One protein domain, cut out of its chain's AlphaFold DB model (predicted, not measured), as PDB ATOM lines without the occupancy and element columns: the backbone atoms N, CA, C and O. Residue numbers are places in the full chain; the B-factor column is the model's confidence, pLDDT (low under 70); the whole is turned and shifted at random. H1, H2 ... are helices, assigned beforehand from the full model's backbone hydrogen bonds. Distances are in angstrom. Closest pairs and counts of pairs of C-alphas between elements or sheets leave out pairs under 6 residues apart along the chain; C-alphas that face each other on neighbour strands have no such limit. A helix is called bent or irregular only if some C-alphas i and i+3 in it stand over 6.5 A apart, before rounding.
ATOM      1  N   LEU A 148     -30.634  23.856  46.307       81.31
ATOM      2  CA  LEU A 148     -30.899  22.971  45.177       81.31
ATOM      3  C   LEU A 148     -31.210  21.533  45.615       81.31
ATOM      4  O   LEU A 148     -32.271  21.022  45.281       81.31
ATOM      5  N   GLY A 149     -30.365  20.923  46.454       82.12
ATOM      6  CA  GLY A 149     -30.597  19.547  46.913       82.12
ATOM      7  C   GLY A 149     -31.886  19.374  47.730       82.12
ATOM      8  O   GLY A 149     -32.526  18.325  47.663       82.12
ATOM      9  N   VAL A 150     -32.308  20.405  48.474       84.75
ATOM     10  CA  VAL A 150     -33.578  20.382  49.219       84.75
ATOM     11  C   VAL A 150     -34.760  20.434  48.255       84.75
ATOM     12  O   VAL A 150     -35.696  19.652  48.405       84.75
ATOM     13  N   LEU A 151     -34.703  21.317  47.256       87.69
ATOM     14  CA  LEU A 151     -35.753  21.443  46.246       87.69
ATOM     15  C   LEU A 151     -35.856  20.183  45.381       87.69
ATOM     16  O   LEU A 151     -36.955  19.675  45.200       87.69
ATOM     17  N   GLU A 152     -34.734  19.631  44.920       90.12
ATOM     18  CA  GLU A 152     -34.704  18.395  44.129       90.12
ATOM     19  C   GLU A 152     -35.306  17.216  44.901       90.12
ATOM     20  O   GLU A 152     -36.134  16.477  44.370       90.12
ATOM     21  N   THR A 153     -34.949  17.076  46.182       91.06
ATOM     22  CA  THR A 153     -35.505  16.019  47.039       91.06
ATOM     23  C   THR A 153     -37.005  16.213  47.263       91.06
ATOM     24  O   THR A 153     -37.767  15.246  47.222       91.06
ATOM     25  N   ALA A 154     -37.445  17.453  47.502       91.62
ATOM     26  CA  ALA A 154     -38.851  17.772  47.714       91.62
ATOM     27  C   ALA A 154     -39.686  17.496  46.455       91.62
ATOM     28  O   ALA A 154     -40.696  16.798  46.544       91.62
ATOM     29  N   VAL A 155     -39.233  17.973  45.291       93.00
ATOM     30  CA  VAL A 155     -39.892  17.746  43.998       93.00
ATOM     31  C   VAL A 155     -39.940  16.257  43.682       93.00
ATOM     32  O   VAL A 155     -41.032  15.738  43.460       93.00
ATOM     33  N   GLY A 156     -38.809  15.548  43.757       92.56
ATOM     34  CA  GLY A 156     -38.749  14.111  43.479       92.56
ATOM     35  C   GLY A 156     -39.726  13.312  44.342       92.56
ATOM     36  O   GLY A 156     -40.587  12.604  43.825       92.56
ATOM     37  N   ARG A 157     -39.697  13.524  45.665       93.88
ATOM     38  CA  ARG A 157     -40.611  12.836  46.586       93.88
ATOM     39  C   ARG A 157     -42.077  13.192  46.336       93.88
ATOM     40  O   ARG A 157     -42.944  12.326  46.444       93.88
ATOM     41  N   SER A 158     -42.365  14.456  46.034       92.25
ATOM     42  CA  SER A 158     -43.732  14.904  45.758       92.25
ATOM     43  C   SER A 158     -44.285  14.313  44.454       92.25
ATOM     44  O   SER A 158     -45.434  13.874  44.436       92.25
ATOM     45  N   ARG A 159     -43.454  14.192  43.409       92.25
ATOM     46  CA  ARG A 159     -43.786  13.528  42.141       92.25
ATOM     47  C   ARG A 159     -44.056  12.040  42.333       92.25
ATOM     48  O   ARG A 159     -45.050  11.545  41.802       92.25
ATOM     49  N   ASP A 160     -43.237  11.345  43.119       94.88
ATOM     50  CA  ASP A 160     -43.437   9.922  43.423       94.88
ATOM     51  C   ASP A 160     -44.777   9.690  44.138       94.88
ATOM     52  O   ASP A 160     -45.570   8.829  43.753       94.88
ATOM     53  N   MET A 161     -45.073  10.514  45.148       93.44
ATOM     54  CA  MET A 161     -46.340  10.458  45.885       93.44
ATOM     55  C   MET A 161     -47.543  10.787  44.997       93.44
ATOM     56  O   MET A 161     -48.557  10.088  45.055       93.44
ATOM     57  N   PHE A 162     -47.435  11.816  44.155       93.94
ATOM     58  CA  PHE A 162     -48.499  12.216  43.237       93.94
ATOM     59  C   PHE A 162     -48.787  11.142  42.182       93.94
ATOM     60  O   PHE A 162     -49.951  10.829  41.913       93.94
ATOM     61  N   SER A 163     -47.736  10.521  41.643       92.50
ATOM     62  CA  SER A 163     -47.838   9.426  40.670       92.50
ATOM     63  C   SER A 163     -48.512   8.193  41.277       92.50
ATOM     64  O   SER A 163     -49.319   7.543  40.618       92.50
ATOM     65  N   ALA A 164     -48.259   7.920  42.561       93.81
ATOM     66  CA  ALA A 164     -48.945   6.880  43.327       93.81
ATOM     67  C   ALA A 164     -50.388   7.251  43.738       93.81
ATOM     68  O   ALA A 164     -51.074   6.446  44.366       93.81
ATOM     69  N   GLY A 165     -50.861   8.466  43.428       90.19
ATOM     70  CA  GLY A 165     -52.178   8.959  43.842       90.19
ATOM     71  C   GLY A 165     -52.302   9.204  45.351       90.19
ATOM     72  O   GLY A 165     -53.415   9.303  45.875       90.19
ATOM     73  N   ALA A 166     -51.179   9.297  46.066       90.00
ATOM     74  CA  ALA A 166     -51.167   9.464  47.509       90.00
ATOM     75  C   ALA A 166     -51.710  10.846  47.898       90.00
ATOM     76  O   ALA A 166     -51.296  11.866  47.354       90.00
ATOM     77  N   TYR A 167     -52.637  10.871  48.858       87.38
ATOM     78  CA  TYR A 167     -53.236  12.077  49.452       87.38
ATOM     79  C   TYR A 167     -54.003  13.021  48.502       87.38
ATOM     80  O   TYR A 167     -54.707  13.892  48.999       87.38
ATOM     81  N   VAL A 168     -53.976  12.829  47.176       89.19
ATOM     82  CA  VAL A 168     -54.644  13.706  46.182       89.19
ATOM     83  C   VAL A 168     -56.137  13.895  46.483       89.19
ATOM     84  O   VAL A 168     -56.653  15.005  46.421       89.19
ATOM     85  N   HIS A 169     -56.826  12.827  46.891       90.44
ATOM     86  CA  HIS A 169     -58.249  12.879  47.240       90.44
ATOM     87  C   HIS A 169     -58.556  13.789  48.443       90.44
ATOM     88  O   HIS A 169     -59.662  14.309  48.529       90.44
ATOM     89  N   GLN A 170     -57.607  13.981  49.367       92.69
ATOM     90  CA  GLN A 170     -57.787  14.859  50.530       92.69
ATOM     91  C   GLN A 170     -57.767  16.323  50.103       92.69
ATOM     92  O   GLN A 170     -58.552  17.118  50.601       92.69
ATOM     93  N   TYR A 171     -56.915  16.664  49.139       92.06
ATOM     94  CA  TYR A 171     -56.822  18.011  48.582       92.06
ATOM     95  C   TYR A 171     -57.997  18.340  47.654       92.06
ATOM     96  O   TYR A 171     -58.508  19.459  47.697       92.06
ATOM     97  N   ALA A 172     -58.512  17.349  46.922       91.56
ATOM     98  CA  ALA A 172     -59.710  17.507  46.097       91.56
ATOM     99  C   ALA A 172     -60.945  17.940  46.913       91.56
ATOM    100  O   ALA A 172     -61.775  18.695  46.416       91.56
ATOM    101  N   GLN A 173     -61.048  17.536  48.188       93.56
ATOM    102  CA  GLN A 173     -62.128  17.985  49.087       93.56
ATOM    103  C   GLN A 173     -62.096  19.495  49.362       93.56
ATOM    104  O   GLN A 173     -63.127  20.077  49.695       93.56
ATOM    105  N   PHE A 174     -60.934  20.130  49.209       93.19
ATOM    106  CA  PHE A 174     -60.738  21.571  49.373       93.19
ATOM    107  C   PHE A 174     -60.642  22.309  48.030       93.19
ATOM    108  O   PHE A 174     -60.294  23.486  48.011       93.19
ATOM    109  N   GLY A 175     -60.963  21.635  46.920       92.00
ATOM    110  CA  GLY A 175     -60.969  22.224  45.581       92.00
ATOM    111  C   GLY A 175     -59.611  22.263  44.880       92.00
ATOM    112  O   GLY A 175     -59.511  22.930  43.862       92.00
ATOM    113  N   ALA A 176     -58.590  21.571  45.398       91.31
ATOM    114  CA  ALA A 176     -57.314  21.412  44.701       91.31
ATOM    115  C   ALA A 176     -57.349  20.159  43.816       91.31
ATOM    116  O   ALA A 176     -57.377  19.021  44.301       91.31
ATOM    117  N   GLU A 177     -57.368  20.376  42.509       91.00
ATOM    118  CA  GLU A 177     -57.418  19.343  41.486       91.00
ATOM    119  C   GLU A 177     -56.017  18.896  41.065       91.00
ATOM    120  O   GLU A 177     -55.003  19.511  41.383       91.00
ATOM    121  N   ARG A 178     -55.943  17.804  40.293       89.12
ATOM    122  CA  ARG A 178     -54.666  17.309  39.755       89.12
ATOM    123  C   ARG A 178     -53.903  18.363  38.947       89.12
ATOM    124  O   ARG A 178     -52.680  18.378  39.032       89.12
ATOM    125  N   GLY A 179     -54.610  19.224  38.215       91.75
ATOM    126  CA  GLY A 179     -53.997  20.302  37.435       91.75
ATOM    127  C   GLY A 179     -53.229  21.301  38.304       91.75
ATOM    128  O   GLY A 179     -52.120  21.682  37.943       91.75
ATOM    129  N   ASP A 180     -53.746  21.630  39.492       92.62
ATOM    130  CA  ASP A 180     -53.092  22.567  40.417       92.62
ATOM    131  C   ASP A 180     -51.751  22.017  40.925       92.62
ATOM    132  O   ASP A 180     -50.776  22.752  41.088       92.62
ATOM    133  N   PHE A 181     -51.671  20.699  41.141       92.88
ATOM    134  CA  PHE A 181     -50.413  20.037  41.495       92.88
ATOM    135  C   PHE A 181     -49.411  20.077  40.346       92.88
ATOM    136  O   PHE A 181     -48.233  20.334  40.579       92.88
ATOM    137  N   GLU A 182     -49.858  19.824  39.117       92.69
ATOM    138  CA  GLU A 182     -48.996  19.859  37.935       92.69
ATOM    139  C   GLU A 182     -48.433  21.263  37.691       92.69
ATOM    140  O   GLU A 182     -47.229  21.399  37.466       92.69
ATOM    141  N   GLU A 183     -49.255  22.305  37.830       94.38
ATOM    142  CA  GLU A 183     -48.808  23.699  37.756       94.38
ATOM    143  C   GLU A 183     -47.803  24.031  38.870       94.38
ATOM    144  O   GLU A 183     -46.744  24.612  38.610       94.38
ATOM    145  N   ALA A 184     -48.073  23.596  40.105       92.00
ATOM    146  CA  ALA A 184     -47.153  23.790  41.221       92.00
ATOM    147  C   ALA A 184     -45.809  23.071  41.002       92.00
ATOM    148  O   ALA A 184     -44.754  23.648  41.283       92.00
ATOM    149  N   PHE A 185     -45.818  21.842  40.471       94.12
ATOM    150  CA  PHE A 185     -44.590  21.114  40.141       94.12
ATOM    151  C   PHE A 185     -43.775  21.851  39.088       94.12
ATOM    152  O   PHE A 185     -42.578  22.034  39.295       94.12
ATOM    153  N   LEU A 186     -44.412  22.343  38.023       93.00
ATOM    154  CA  LEU A 186     -43.738  23.135  36.993       93.00
ATOM    155  C   LEU A 186     -43.089  24.393  37.581       93.00
ATOM    156  O   LEU A 186     -41.952  24.710  37.241       93.00
ATOM    157  N   GLY A 187     -43.767  25.080  38.506       90.88
ATOM    158  CA  GLY A 187     -43.215  26.254  39.182       90.88
ATOM    159  C   GLY A 187     -41.936  25.949  39.972       90.88
ATOM    160  O   GLY A 187     -40.944  26.677  39.862       90.88
ATOM    161  N   VAL A 188     -41.924  24.858  40.745       89.75
ATOM    162  CA  VAL A 188     -40.742  24.472  41.538       89.75
ATOM    163  C   VAL A 188     -39.640  23.875  40.655       89.75
ATOM    164  O   VAL A 188     -38.469  24.176  40.877       89.75
ATOM    165  N   GLU A 189     -39.983  23.085  39.637       91.62
ATOM    166  CA  GLU A 189     -39.037  22.530  38.655       91.62
ATOM    167  C   GLU A 189     -38.341  23.645  37.864       91.62
ATOM    168  O   GLU A 189     -37.118  23.633  37.730       91.62
ATOM    169  N   GLN A 190     -39.086  24.666  37.431       91.06
ATOM    170  CA  GLN A 190     -38.510  25.841  36.784       91.06
ATOM    171  C   GLN A 190     -37.557  26.583  37.723       91.06
ATOM    172  O   GLN A 190     -36.479  27.000  37.304       91.06
ATOM    173  N   ALA A 191     -37.916  26.728  39.003       87.62
ATOM    174  CA  ALA A 191     -37.022  27.334  39.980       87.62
ATOM    175  C   ALA A 191     -35.735  26.507  40.146       87.62
ATOM    176  O   ALA A 191     -34.645  27.072  40.101       87.62
ATOM    177  N   VAL A 192     -35.836  25.180  40.282       88.50
ATOM    178  CA  VAL A 192     -34.682  24.262  40.331       88.50
ATOM    179  C   VAL A 192     -33.773  24.465  39.121       88.50
ATOM    180  O   VAL A 192     -32.563  24.604  39.293       88.50
ATOM    181  N   GLU A 193     -34.341  24.548  37.920       88.44
ATOM    182  CA  GLU A 193     -33.567  24.707  36.690       88.44
ATOM    183  C   GLU A 193     -32.891  26.082  36.598       88.44
ATOM    184  O   GLU A 193     -31.706  26.169  36.270       88.44
ATOM    185  N   ASN A 194     -33.582  27.151  37.010       85.81
ATOM    186  CA  ASN A 194     -32.977  28.477  37.153       85.81
ATOM    187  C   ASN A 194     -31.774  28.416  38.108       85.81
ATOM    188  O   ASN A 194     -30.713  28.975  37.839       85.81
ATOM    189  N   TYR A 195     -31.913  27.718  39.237       82.38
ATOM    190  CA  TYR A 195     -30.828  27.575  40.206       82.38
ATOM    191  C   TYR A 195     -29.671  26.710  39.704       82.38
ATOM    192  O   TYR A 195     -28.527  26.985  40.073       82.38
ATOM    193  N   ARG A 196     -29.932  25.715  38.849       82.62
ATOM    194  CA  ARG A 196     -28.882  24.946  38.168       82.62
ATOM    195  C   ARG A 196     -28.092  25.794  37.184       82.62
ATOM    196  O   ARG A 196     -26.883  25.628  37.124       82.62
ATOM    197  N   SER A 197     -28.721  26.737  36.479       80.50
ATOM    198  CA  SER A 197     -28.008  27.591  35.516       80.50
ATOM    199  C   SER A 197     -27.004  28.560  36.161       80.50
ATOM    200  O   SER A 197     -26.257  29.225  35.447       80.50
ATOM    201  N   LEU A 198     -27.008  28.692  37.494       69.94
ATOM    202  CA  LEU A 198     -26.049  29.500  38.258       69.94
ATOM    203  C   LEU A 198     -24.828  28.710  38.773       69.94
ATOM    204  O   LEU A 198     -23.920  29.335  39.330       69.94
TER     205      LEU A 198
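Overview. This is residues 148 to 198 of the 199 residues of an uncharacterized protein of Ectocarpus sp. CCAP 1310/34 (UniProt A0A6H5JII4). Two long helices, H3 and H1, lie side by side and run opposite ways, and the short helix H2 sits in the connection at one end of the pair, where the backbone folds back from H1 to H3. The result is a rod whose long axis follows the two long helices, with the first and last printed residues at the end away from H2. The printed part has 51 residues, with three named helices in the order H1, H2, H3 and no named strand; its class is all helix. It is only just loose, close to compact, with a radius of gyration of the C-alphas of 12.1 A, and the C-alphas span 39 by 16 by 13 A.

Along the chain. Start with the longest helix, H3, residues 178 to 196: find C-alpha 178 at (-54.666, 17.309, 39.755), and from there the helix runs 26.9 A to C-alpha 196 at (-28.882, 24.946, 38.168). Next look for H1, residues 148 to 163, which begins at C-alpha 148 at (-30.899, 22.971, 45.177) and measures 22.2 A from first to last C-alpha. Between them along the chain stands H2, residues 168 to 172, with 6.3 A from its first to its last C-alpha. No helix is bent or irregular.

Arrangement. Begin at H3 and look across to H1: the two touch, with 10 pairs of C-alphas within 8 A. Their closest C-alphas are those of Leu 148 and Val 192, 6.3 A apart. Their lines stand at a shallow tilt of 23 degrees, and they run opposite ways, with 10.3 A from centre to centre. Now move to H2, which is close to H3 but not clearly touching it: the closest C-alphas, those of Val 168 and Arg 178, are 7.4 A apart. H2 is also close to H1 but not clearly touching, and there the closest C-alphas are those of Phe 162 and Val 168, 7.0 A apart. In the backbones of H1, H2 and H3, every O i to N i+4 pair is within hydrogen-bond range.

Size, cuts and confidence. Look for the greatest extent between the C-alphas of Gln 173 and Leu 198, the two farthest apart, at 39.4 A. The C-alphas of the first and last printed residues, Leu 148 and Leu 198, are 10.7 A apart. The printed part runs from 148 to 198 with no cut, and the full chain has 199 residues. The links are tight: four residues from H1 to H2 and five from H2 to H3. The B-factor column shows a mean pLDDT of 89.9 for the printed part, and residue 198 is the one printed residue under 70.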